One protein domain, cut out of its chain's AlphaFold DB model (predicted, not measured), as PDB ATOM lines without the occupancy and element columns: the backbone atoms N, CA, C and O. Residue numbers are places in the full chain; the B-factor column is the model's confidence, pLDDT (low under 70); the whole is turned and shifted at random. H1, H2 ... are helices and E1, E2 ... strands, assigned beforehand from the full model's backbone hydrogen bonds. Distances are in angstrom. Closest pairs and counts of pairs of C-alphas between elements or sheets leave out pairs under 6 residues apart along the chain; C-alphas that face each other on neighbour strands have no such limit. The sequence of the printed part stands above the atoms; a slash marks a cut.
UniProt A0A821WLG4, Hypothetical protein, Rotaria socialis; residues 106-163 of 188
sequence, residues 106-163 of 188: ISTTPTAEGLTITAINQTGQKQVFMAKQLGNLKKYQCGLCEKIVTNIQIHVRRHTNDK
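What this domain is: This is residues 106 to 163 of the 188 residues of the protein "Hypothetical protein" of Rotaria socialis (UniProt A0A821WLG4). A strongly twisted, curled wall of four antiparallel strands has one short helix, H1, packed over one face, with the first residues of H1 near both edge strands, E1 and E4. E1, E2 and E3 are the longer strands and fold back on one another as hairpins, while the short E4 sits beside the last residues of E3. The printed part has 58 residues, with the named elements in the order E1, E2, E3, E4, H1; the sheet's order is E1, E2, E3, E4, and the class is mixed, helices and strands. The whole is compact, with a radius of gyration of the C-alphas of 11.0 A, yet elongated in outline, spanning 35 by 21 by 15 A.

How they stand to each other: The sheet is a meander, each strand the antiparallel neighbour of the one before. Its inner strands are E2, residues 114 to 120, and E3, residues 126 to 133; they form a hairpin at 155 degrees, with N 117 and O 129 2.8 A apart, within hydrogen-bond range. The edge strand E1, residues 106 to 111, forms a hairpin with E2, also at 155 degrees, with N 109 and O 116 at 2.8 A. The other edge strand, E4, residues 140 to 142, forms a hairpin with E3 at 132 degrees, with N 141 and O 132 at 2.8 A. The pairing of E3 is staggered: its residues 126 to 131 pair with E2 and its residues 131 to 133 with E4. Residues 140 to 141 of E4 also pair, antiparallel, with residues 148 to 149. E1 and E4 are apart. H1, residues 152 to 160, is on the sheet, with 35 pairs of C-alphas within 10 A. Its closest C-alphas to E1 are those of Gln 153 and Ile 106, 6.2 A apart; to E4, those of Ile 152 and Tyr 140, 6.3 A apart. In H1, 2 of 5 O i to N i+4 pairs are within hydrogen-bond range, and 5 of 6 O i to N i+3 pairs.

Where its parts are: E3, residues 126 to 133, is the longest strand at 22.0 A, from C-alpha 126 at (58.982, -1.275, 22.672). E2, residues 114 to 120, measures 19.5 A. E1 begins with C-alpha 106 at (53.556, -1.883, 30.698) and runs 15.8 A to residue 111. E4, residues 140 to 142, measures 6.3 A. H1 covers 12.5 A from residue 152 to C-alpha 160 at (58.556, -10.629, 27.192).

The domain as a whole: The two C-alphas farthest apart are those of Thr 123 and Asn 136, at 35.5 A. The printed part has no cut. The links E1 to E2 and E2 to E3 are tight, and E3 to E4 and E4 to H1 are short. The mean pLDDT of the printed part is 87.5, and residue 113 is under 70.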
ATOM      1  N   ILE A 106      54.635  -1.281  31.481       86.25
ATOM      2  CA  ILE A 106      53.556  -1.883  30.698       86.25
ATOM      3  C   ILE A 106      52.347  -0.970  30.809       86.25
ATOM      4  O   ILE A 106      51.791  -0.809  31.892       86.25
ATOM      5  N   SER A 107      51.945  -0.408  29.678       88.38
ATOM      6  CA  SER A 107      50.767   0.444  29.563       88.38
ATOM      7  C   SER A 107      49.714  -0.255  28.717       88.38
ATOM      8  O   SER A 107      50.026  -0.913  27.724       88.38
ATOM      9  N   THR A 108      48.456  -0.107  29.112       88.44
ATOM     10  CA  THR A 108      47.300  -0.625  28.379       88.44
ATOM     11  C   THR A 108      46.484   0.543  27.862       88.44
ATOM     12  O   THR A 108      46.046   1.371  28.657       88.44
ATOM     13  N   THR A 109      46.268   0.599  26.556       87.06
ATOM     14  CA  THR A 109      45.455   1.621  25.897       87.06
ATOM     15  C   THR A 109      44.237   0.947  25.268       87.06
ATOM     16  O   THR A 109      44.418   0.108  24.377       87.06
ATOM     17  N   PRO A 110      43.009   1.252  25.723       86.38
ATOM     18  CA  PRO A 110      41.805   0.771  25.058       86.38
ATOM     19  C   PRO A 110      41.739   1.358  23.646       86.38
ATOM     20  O   PRO A 110      42.113   2.503  23.408       86.38
ATOM     21  N   THR A 111      41.331   0.540  22.691       83.25
ATOM     22  CA  THR A 111      41.217   0.870  21.268       83.25
ATOM     23  C   THR A 111      39.851   0.369  20.793       83.25
ATOM     24  O   THR A 111      39.290  -0.535  21.408       83.25
ATOM     25  N   ALA A 112      39.295   0.923  19.712       76.31
ATOM     26  CA  ALA A 112      37.968   0.528  19.219       76.31
ATOM     27  C   ALA A 112      37.835  -0.991  18.959       76.31
ATOM     28  O   ALA A 112      36.761  -1.560  19.128       76.31
ATOM     29  N   GLU A 113      38.943  -1.657  18.619       67.94
ATOM     30  CA  GLU A 113      38.999  -3.090  18.307       67.94
ATOM     31  C   GLU A 113      39.438  -3.978  19.492       67.94
ATOM     32  O   GLU A 113      39.467  -5.205  19.376       67.94
ATOM     33  N   GLY A 114      39.783  -3.400  20.652       81.50
ATOM     34  CA  GLY A 114      40.255  -4.171  21.805       81.50
ATOM     35  C   GLY A 114      41.138  -3.394  22.781       81.50
ATOM     36  O   GLY A 114      40.948  -2.213  23.037       81.50
ATOM     37  N   LEU A 115      42.107  -4.081  23.382       89.69
ATOM     38  CA  LEU A 115      43.059  -3.513  24.330       89.69
ATOM     39  C   LEU A 115      44.479  -3.668  23.783       89.69
ATOM     40  O   LEU A 115      45.009  -4.779  23.708       89.69
ATOM     41  N   THR A 116      45.110  -2.547  23.450       90.56
ATOM     42  CA  THR A 116      46.509  -2.523  23.023       90.56
ATOM     43  C   THR A 116      47.414  -2.469  24.249       90.56
ATOM     44  O   THR A 116      47.224  -1.657  25.153       90.56
ATOM     45  N   ILE A 117      48.415  -3.340  24.297       90.62
ATOM     46  CA  ILE A 117      49.368  -3.460  25.399       90.62
ATOM     47  C   ILE A 117      50.733  -3.073  24.875       90.62
ATOM     48  O   ILE A 117      51.292  -3.749  24.017       90.62
ATOM     49  N   THR A 118      51.285  -1.999  25.419       90.62
ATOM     50  CA  THR A 118      52.642  -1.560  25.115       90.62
ATOM     51  C   THR A 118      53.546  -1.936  26.276       90.62
ATOM     52  O   THR A 118      53.381  -1.419  27.378       90.62
ATOM     53  N   ALA A 119      54.508  -2.818  26.027       88.88
ATOM     54  CA  ALA A 119      55.575  -3.149  26.957       88.88
ATOM     55  C   ALA A 119      56.873  -2.479  26.498       88.88
ATOM     56  O   ALA A 119      57.326  -2.702  25.378       88.88
ATOM     57  N   ILE A 120      57.476  -1.664  27.355       88.56
ATOM     58  CA  ILE A 120      58.795  -1.069  27.134       88.56
ATOM     59  C   ILE A 120      59.738  -1.735  28.122       88.56
ATOM     60  O   ILE A 120      59.527  -1.635  29.329       88.56
ATOM     61  N   ASN A 121      60.748  -2.448  27.631       83.12
ATOM     62  CA  ASN A 121      61.738  -3.077  28.502       83.12
ATOM     63  C   ASN A 121      62.781  -2.055  29.004       83.12
ATOM     64  O   ASN A 121      62.787  -0.892  28.607       83.12
ATOM     65  N   GLN A 122      63.706  -2.492  29.861       77.56
ATOM     66  CA  GLN A 122      64.744  -1.609  30.419       77.56
ATOM     67  C   GLN A 122      65.734  -1.070  29.377       77.56
ATOM     68  O   GLN A 122      66.345  -0.033  29.597       77.56
ATOM     69  N   THR A 123      65.882  -1.754  28.237       81.44
ATOM     70  CA  THR A 123      66.702  -1.288  27.104       81.44
ATOM     71  C   THR A 123      65.960  -0.288  26.208       81.44
ATOM     72  O   THR A 123      66.485   0.115  25.177       81.44
ATOM     73  N   GLY A 124      64.728   0.094  26.568       81.38
ATOM     74  CA  GLY A 124      63.880   0.990  25.780       81.38
ATOM     75  C   GLY A 124      63.210   0.324  24.575       81.38
ATOM     76  O   GLY A 124      62.505   0.991  23.822       81.38
ATOM     77  N   GLN A 125      63.381  -0.987  24.383       84.50
ATOM     78  CA  GLN A 125      62.719  -1.700  23.296       84.50
ATOM     79  C   GLN A 125      61.223  -1.795  23.585       84.50
ATOM     80  O   GLN A 125      60.796  -2.346  24.605       84.50
ATOM     81  N   LYS A 126      60.439  -1.261  22.650       87.62
ATOM     82  CA  LYS A 126      58.982  -1.275  22.672       87.62
ATOM     83  C   LYS A 126      58.470  -2.536  21.980       87.62
ATOM     84  O   LYS A 126      58.812  -2.804  20.833       87.62
ATOM     85  N   GLN A 127      57.614  -3.277  22.665       87.31
ATOM     86  CA  GLN A 127      56.857  -4.398  22.123       87.31
ATOM     87  C   GLN A 127      55.370  -4.112  22.308       87.31
ATOM     88  O   GLN A 127      54.948  -3.648  23.369       87.31
ATOM     89  N   VAL A 128      54.581  -4.349  21.263       88.56
ATOM     90  CA  VAL A 128      53.142  -4.070  21.252       88.56
ATOM     91  C   VAL A 128      52.390  -5.377  21.052       88.56
ATOM     92  O   VAL A 128      52.725  -6.162  20.170       88.56
ATOM     93  N   PHE A 129      51.376  -5.602  21.879       89.88
ATOM     94  CA  PHE A 129      50.536  -6.794  21.852       89.88
ATOM     95  C   PHE A 129      49.071  -6.398  21.865       89.88
ATOM     96  O   PHE A 129      48.704  -5.393  22.469       89.88
ATOM     97  N   MET A 130      48.232  -7.231  21.265       90.38
ATOM     98  CA  MET A 130      46.786  -7.054  21.312       90.38
ATOM     99  C   MET A 130      46.172  -8.010  22.330       90.38
ATOM    100  O   MET A 130      46.611  -9.152  22.499       90.38
ATOM    101  N   ALA A 131      45.148  -7.538  23.026       90.56
ATOM    102  CA  ALA A 131      44.299  -8.350  23.874       90.56
ATOM    103  C   ALA A 131      42.835  -7.988  23.640       90.56
ATOM    104  O   ALA A 131      42.491  -6.828  23.432       90.56
ATOM    105  N   LYS A 132      41.957  -8.985  23.699       91.06
ATOM    106  CA  LYS A 132      40.516  -8.785  23.534       91.06
ATOM    107  C   LYS A 132      39.845  -8.757  24.898       91.06
ATOM    108  O   LYS A 132      40.055  -9.665  25.701       91.06
ATOM    109  N   GLN A 133      39.042  -7.732  25.172       89.62
ATOM    110  CA  GLN A 133      38.223  -7.697  26.383       89.62
ATOM    111  C   GLN A 133      37.035  -8.656  26.240       89.62
ATOM    112  O   GLN A 133      36.340  -8.648  25.223       89.62
ATOM    113  N   LEU A 134      36.812  -9.500  27.250       88.00
ATOM    114  CA  LEU A 134      35.699 -10.448  27.273       88.00
ATOM    115  C   LEU A 134      34.539  -9.876  28.090       88.00
ATOM    116  O   LEU A 134      34.497  -9.994  29.317       88.00
ATOM    117  N   GLY A 135      33.582  -9.285  27.375       85.06
ATOM    118  CA  GLY A 135      32.357  -8.729  27.944       85.06
ATOM    119  C   GLY A 135      32.608  -7.567  28.912       85.06
ATOM    120  O   GLY A 135      33.592  -6.835  28.801       85.06
ATOM    121  N   ASN A 136      31.710  -7.417  29.889       81.50
ATOM    122  CA  ASN A 136      31.786  -6.379  30.925       81.50
ATOM    123  C   ASN A 136      32.621  -6.804  32.157       81.50
ATOM    124  O   ASN A 136      32.602  -6.165  33.204       81.50
ATOM    125  N   LEU A 137      33.348  -7.921  32.073       80.44
ATOM    126  CA  LEU A 137      34.249  -8.354  33.140       80.44
ATOM    127  C   LEU A 137      35.659  -7.823  32.861       80.44
ATOM    128  O   LEU A 137      36.084  -7.742  31.710       80.44
ATOM    129  N   LYS A 138      36.439  -7.551  33.916       84.62
ATOM    130  CA  LYS A 138      37.893  -7.302  33.816       84.62
ATOM    131  C   LYS A 138      38.645  -8.607  33.504       84.62
ATOM    132  O   LYS A 138      39.447  -9.090  34.301       84.62
ATOM    133  N   LYS A 139      38.315  -9.229  32.371       91.06
ATOM    134  CA  LYS A 139      38.931 -10.436  31.817       91.06
ATOM    135  C   LYS A 139      39.342 -10.149  30.380       91.06
ATOM    136  O   LYS A 139      38.566  -9.610  29.594       91.06
ATOM    137  N   TYR A 140      40.554 -10.553  30.042       92.81
ATOM    138  CA  TYR A 140      41.181 -10.273  28.762       92.81
ATOM    139  C   TYR A 140      41.743 -11.557  28.169       92.81
ATOM    140  O   TYR A 140      42.425 -12.318  28.856       92.81
ATOM    141  N   GLN A 141      41.481 -11.785  26.891       93.62
ATOM    142  CA  GLN A 141      42.103 -12.844  26.113       93.62
ATOM    143  C   GLN A 141      43.402 -12.321  25.505       93.62
ATOM    144  O   GLN A 141      43.415 -11.299  24.821       93.62
ATOM    145  N   CYS A 142      44.506 -13.012  25.778       93.69
ATOM    146  CA  CYS A 142      45.817 -12.658  25.249       93.69
ATOM    147  C   CYS A 142      45.921 -12.997  23.756       93.69
ATOM    148  O   CYS A 142      45.750 -14.157  23.399       93.69
ATOM    149  N   GLY A 143      46.301 -12.045  22.900       90.44
ATOM    150  CA  GLY A 143      46.495 -12.301  21.466       90.44
ATOM    151  C   GLY A 143      47.712 -13.169  21.112       90.44
ATOM    152  O   GLY A 143      47.833 -13.593  19.974       90.44
ATOM    153  N   LEU A 144      48.614 -13.453  22.064       89.50
ATOM    154  CA  LEU A 144      49.803 -14.288  21.824       89.50
ATOM    155  C   LEU A 144      49.599 -15.772  22.134       89.50
ATOM    156  O   LEU A 144      50.273 -16.625  21.570       89.50
ATOM    157  N   CYS A 145      48.750 -16.084  23.112       92.50
ATOM    158  CA  CYS A 145      48.572 -17.459  23.591       92.50
ATOM    159  C   CYS A 145      47.118 -17.822  23.886       92.50
ATOM    160  O   CYS A 145      46.870 -18.855  24.500       92.50
ATOM    161  N   GLU A 146      46.186 -16.932  23.538       91.62
ATOM    162  CA  GLU A 146      44.727 -17.090  23.617       91.62
ATOM    163  C   GLU A 146      44.163 -17.399  25.009       91.62
ATOM    164  O   GLU A 146      42.958 -17.572  25.183       91.62
ATOM    165  N   LYS A 147      45.009 -17.391  26.042       93.12
ATOM    166  CA  LYS A 147      44.587 -17.571  27.429       93.12
ATOM    167  C   LYS A 147      43.830 -16.349  27.926       93.12
ATOM    168  O   LYS A 147      44.270 -15.211  27.750       93.12
ATOM    169  N   ILE A 148      42.739 -16.618  28.630       93.25
ATOM    170  CA  ILE A 148      41.931 -15.613  29.314       93.25
ATOM    171  C   ILE A 148      42.531 -15.368  30.699       93.25
ATOM    172  O   ILE A 148      42.744 -16.302  31.472       93.25
ATOM    173  N   VAL A 149      42.811 -14.109  31.020       93.25
ATOM    174  CA  VAL A 149      43.385 -13.682  32.298       93.25
ATOM    175  C   VAL A 149      42.722 -12.412  32.809       93.25
ATOM    176  O   VAL A 149      42.224 -11.600  32.038       93.25
ATOM    177  N   THR A 150      42.738 -12.220  34.123       91.81
ATOM    178  CA  THR A 150      42.211 -11.008  34.766       91.81
ATOM    179  C   THR A 150      43.203  -9.848  34.705       91.81
ATOM    180  O   THR A 150      42.818  -8.714  34.445       91.81
ATOM    181  N   ASN A 151      44.498 -10.128  34.887       90.12
ATOM    182  CA  ASN A 151      45.559  -9.126  34.823       90.12
ATOM    183  C   ASN A 151      46.466  -9.365  33.608       90.12
ATOM    184  O   ASN A 151      47.460 -10.096  33.666       90.12
ATOM    185  N   ILE A 152      46.093  -8.751  32.486       91.00
ATOM    186  CA  ILE A 152      46.802  -8.922  31.218       91.00
ATOM    187  C   ILE A 152      48.192  -8.272  31.219       91.00
ATOM    188  O   ILE A 152      49.105  -8.789  30.580       91.00
ATOM    189  N   GLN A 153      48.392  -7.207  32.003       88.38
ATOM    190  CA  GLN A 153      49.685  -6.528  32.126       88.38
ATOM    191  C   GLN A 153      50.747  -7.462  32.714       88.38
ATOM    192  O   GLN A 153      51.812  -7.647  32.132       88.38
ATOM    193  N   ILE A 154      50.435  -8.114  33.840       87.56
ATOM    194  CA  ILE A 154      51.340  -9.089  34.465       87.56
ATOM    195  C   ILE A 154      51.500 -10.321  33.570       87.56
ATOM    196  O   ILE A 154      52.604 -10.845  33.437       87.56
ATOM    197  N   HIS A 155      50.425 -10.772  32.918       90.25
ATOM    198  CA  HIS A 155      50.485 -11.913  32.005       90.25
ATOM    199  C   HIS A 155      51.496 -11.698  30.873       90.25
ATOM    200  O   HIS A 155      52.273 -12.608  30.576       90.25
ATOM    201  N   VAL A 156      51.497 -10.517  30.245       89.62
ATOM    202  CA  VAL A 156      52.376 -10.208  29.108       89.62
ATOM    203  C   VAL A 156      53.858 -10.273  29.487       89.62
ATOM    204  O   VAL A 156      54.673 -10.661  28.653       89.62
ATOM    205  N   ARG A 157      54.211 -10.050  30.761       88.62
ATOM    206  CA  ARG A 157      55.592 -10.216  31.257       88.62
ATOM    207  C   ARG A 157      56.150 -11.623  31.059       88.62
ATOM    208  O   ARG A 157      57.358 -11.786  30.925       88.62
ATOM    209  N   ARG A 158      55.293 -12.650  31.004       87.56
ATOM    210  CA  ARG A 158      55.726 -14.025  30.707       87.56
ATOM    211  C   ARG A 158      56.150 -14.204  29.248       87.56
ATOM    212  O   ARG A 158      56.982 -15.059  28.975       87.56
ATOM    213  N   HIS A 159      55.596 -13.415  28.332       88.00
ATOM    214  CA  HIS A 159      55.988 -13.451  26.920       88.00
ATOM    215  C   HIS A 159      57.269 -12.661  26.688       88.00
ATOM    216  O   HIS A 159      58.169 -13.124  25.995       88.00
ATOM    217  N   THR A 160      57.382 -11.498  27.327       85.56
ATOM    218  CA  THR A 160      58.556 -10.629  27.192       85.56
ATOM    219  C   THR A 160      59.742 -11.071  28.053       85.56
ATOM    220  O   THR A 160      60.841 -10.553  27.882       85.56
ATOM    221  N   ASN A 161      59.538 -12.025  28.975       82.94
ATOM    222  CA  ASN A 161      60.495 -12.439  30.013       82.94
ATOM    223  C   ASN A 161      61.058 -11.268  30.833       82.94
ATOM    224  O   ASN A 161      62.143 -11.351  31.412       82.94
ATOM    225  N   ASP A 162      60.305 -10.177  30.891       84.56
ATOM    226  CA  ASP A 162      60.739  -8.937  31.495       84.56
ATOM    227  C   ASP A 162      60.472  -8.922  33.006       84.56
ATOM    228  O   ASP A 162      59.388  -9.271  33.484       84.56
ATOM    229  N   LYS A 163      61.487  -8.505  33.766       85.81
ATOM    230  CA  LYS A 163      61.516  -8.547  35.232       85.81
ATOM    231  C   LYS A 163      61.985  -7.196  35.788       85.81
ATOM    232  O   LYS A 163      63.172  -7.062  36.109       85.81
TER     233      LYS A 163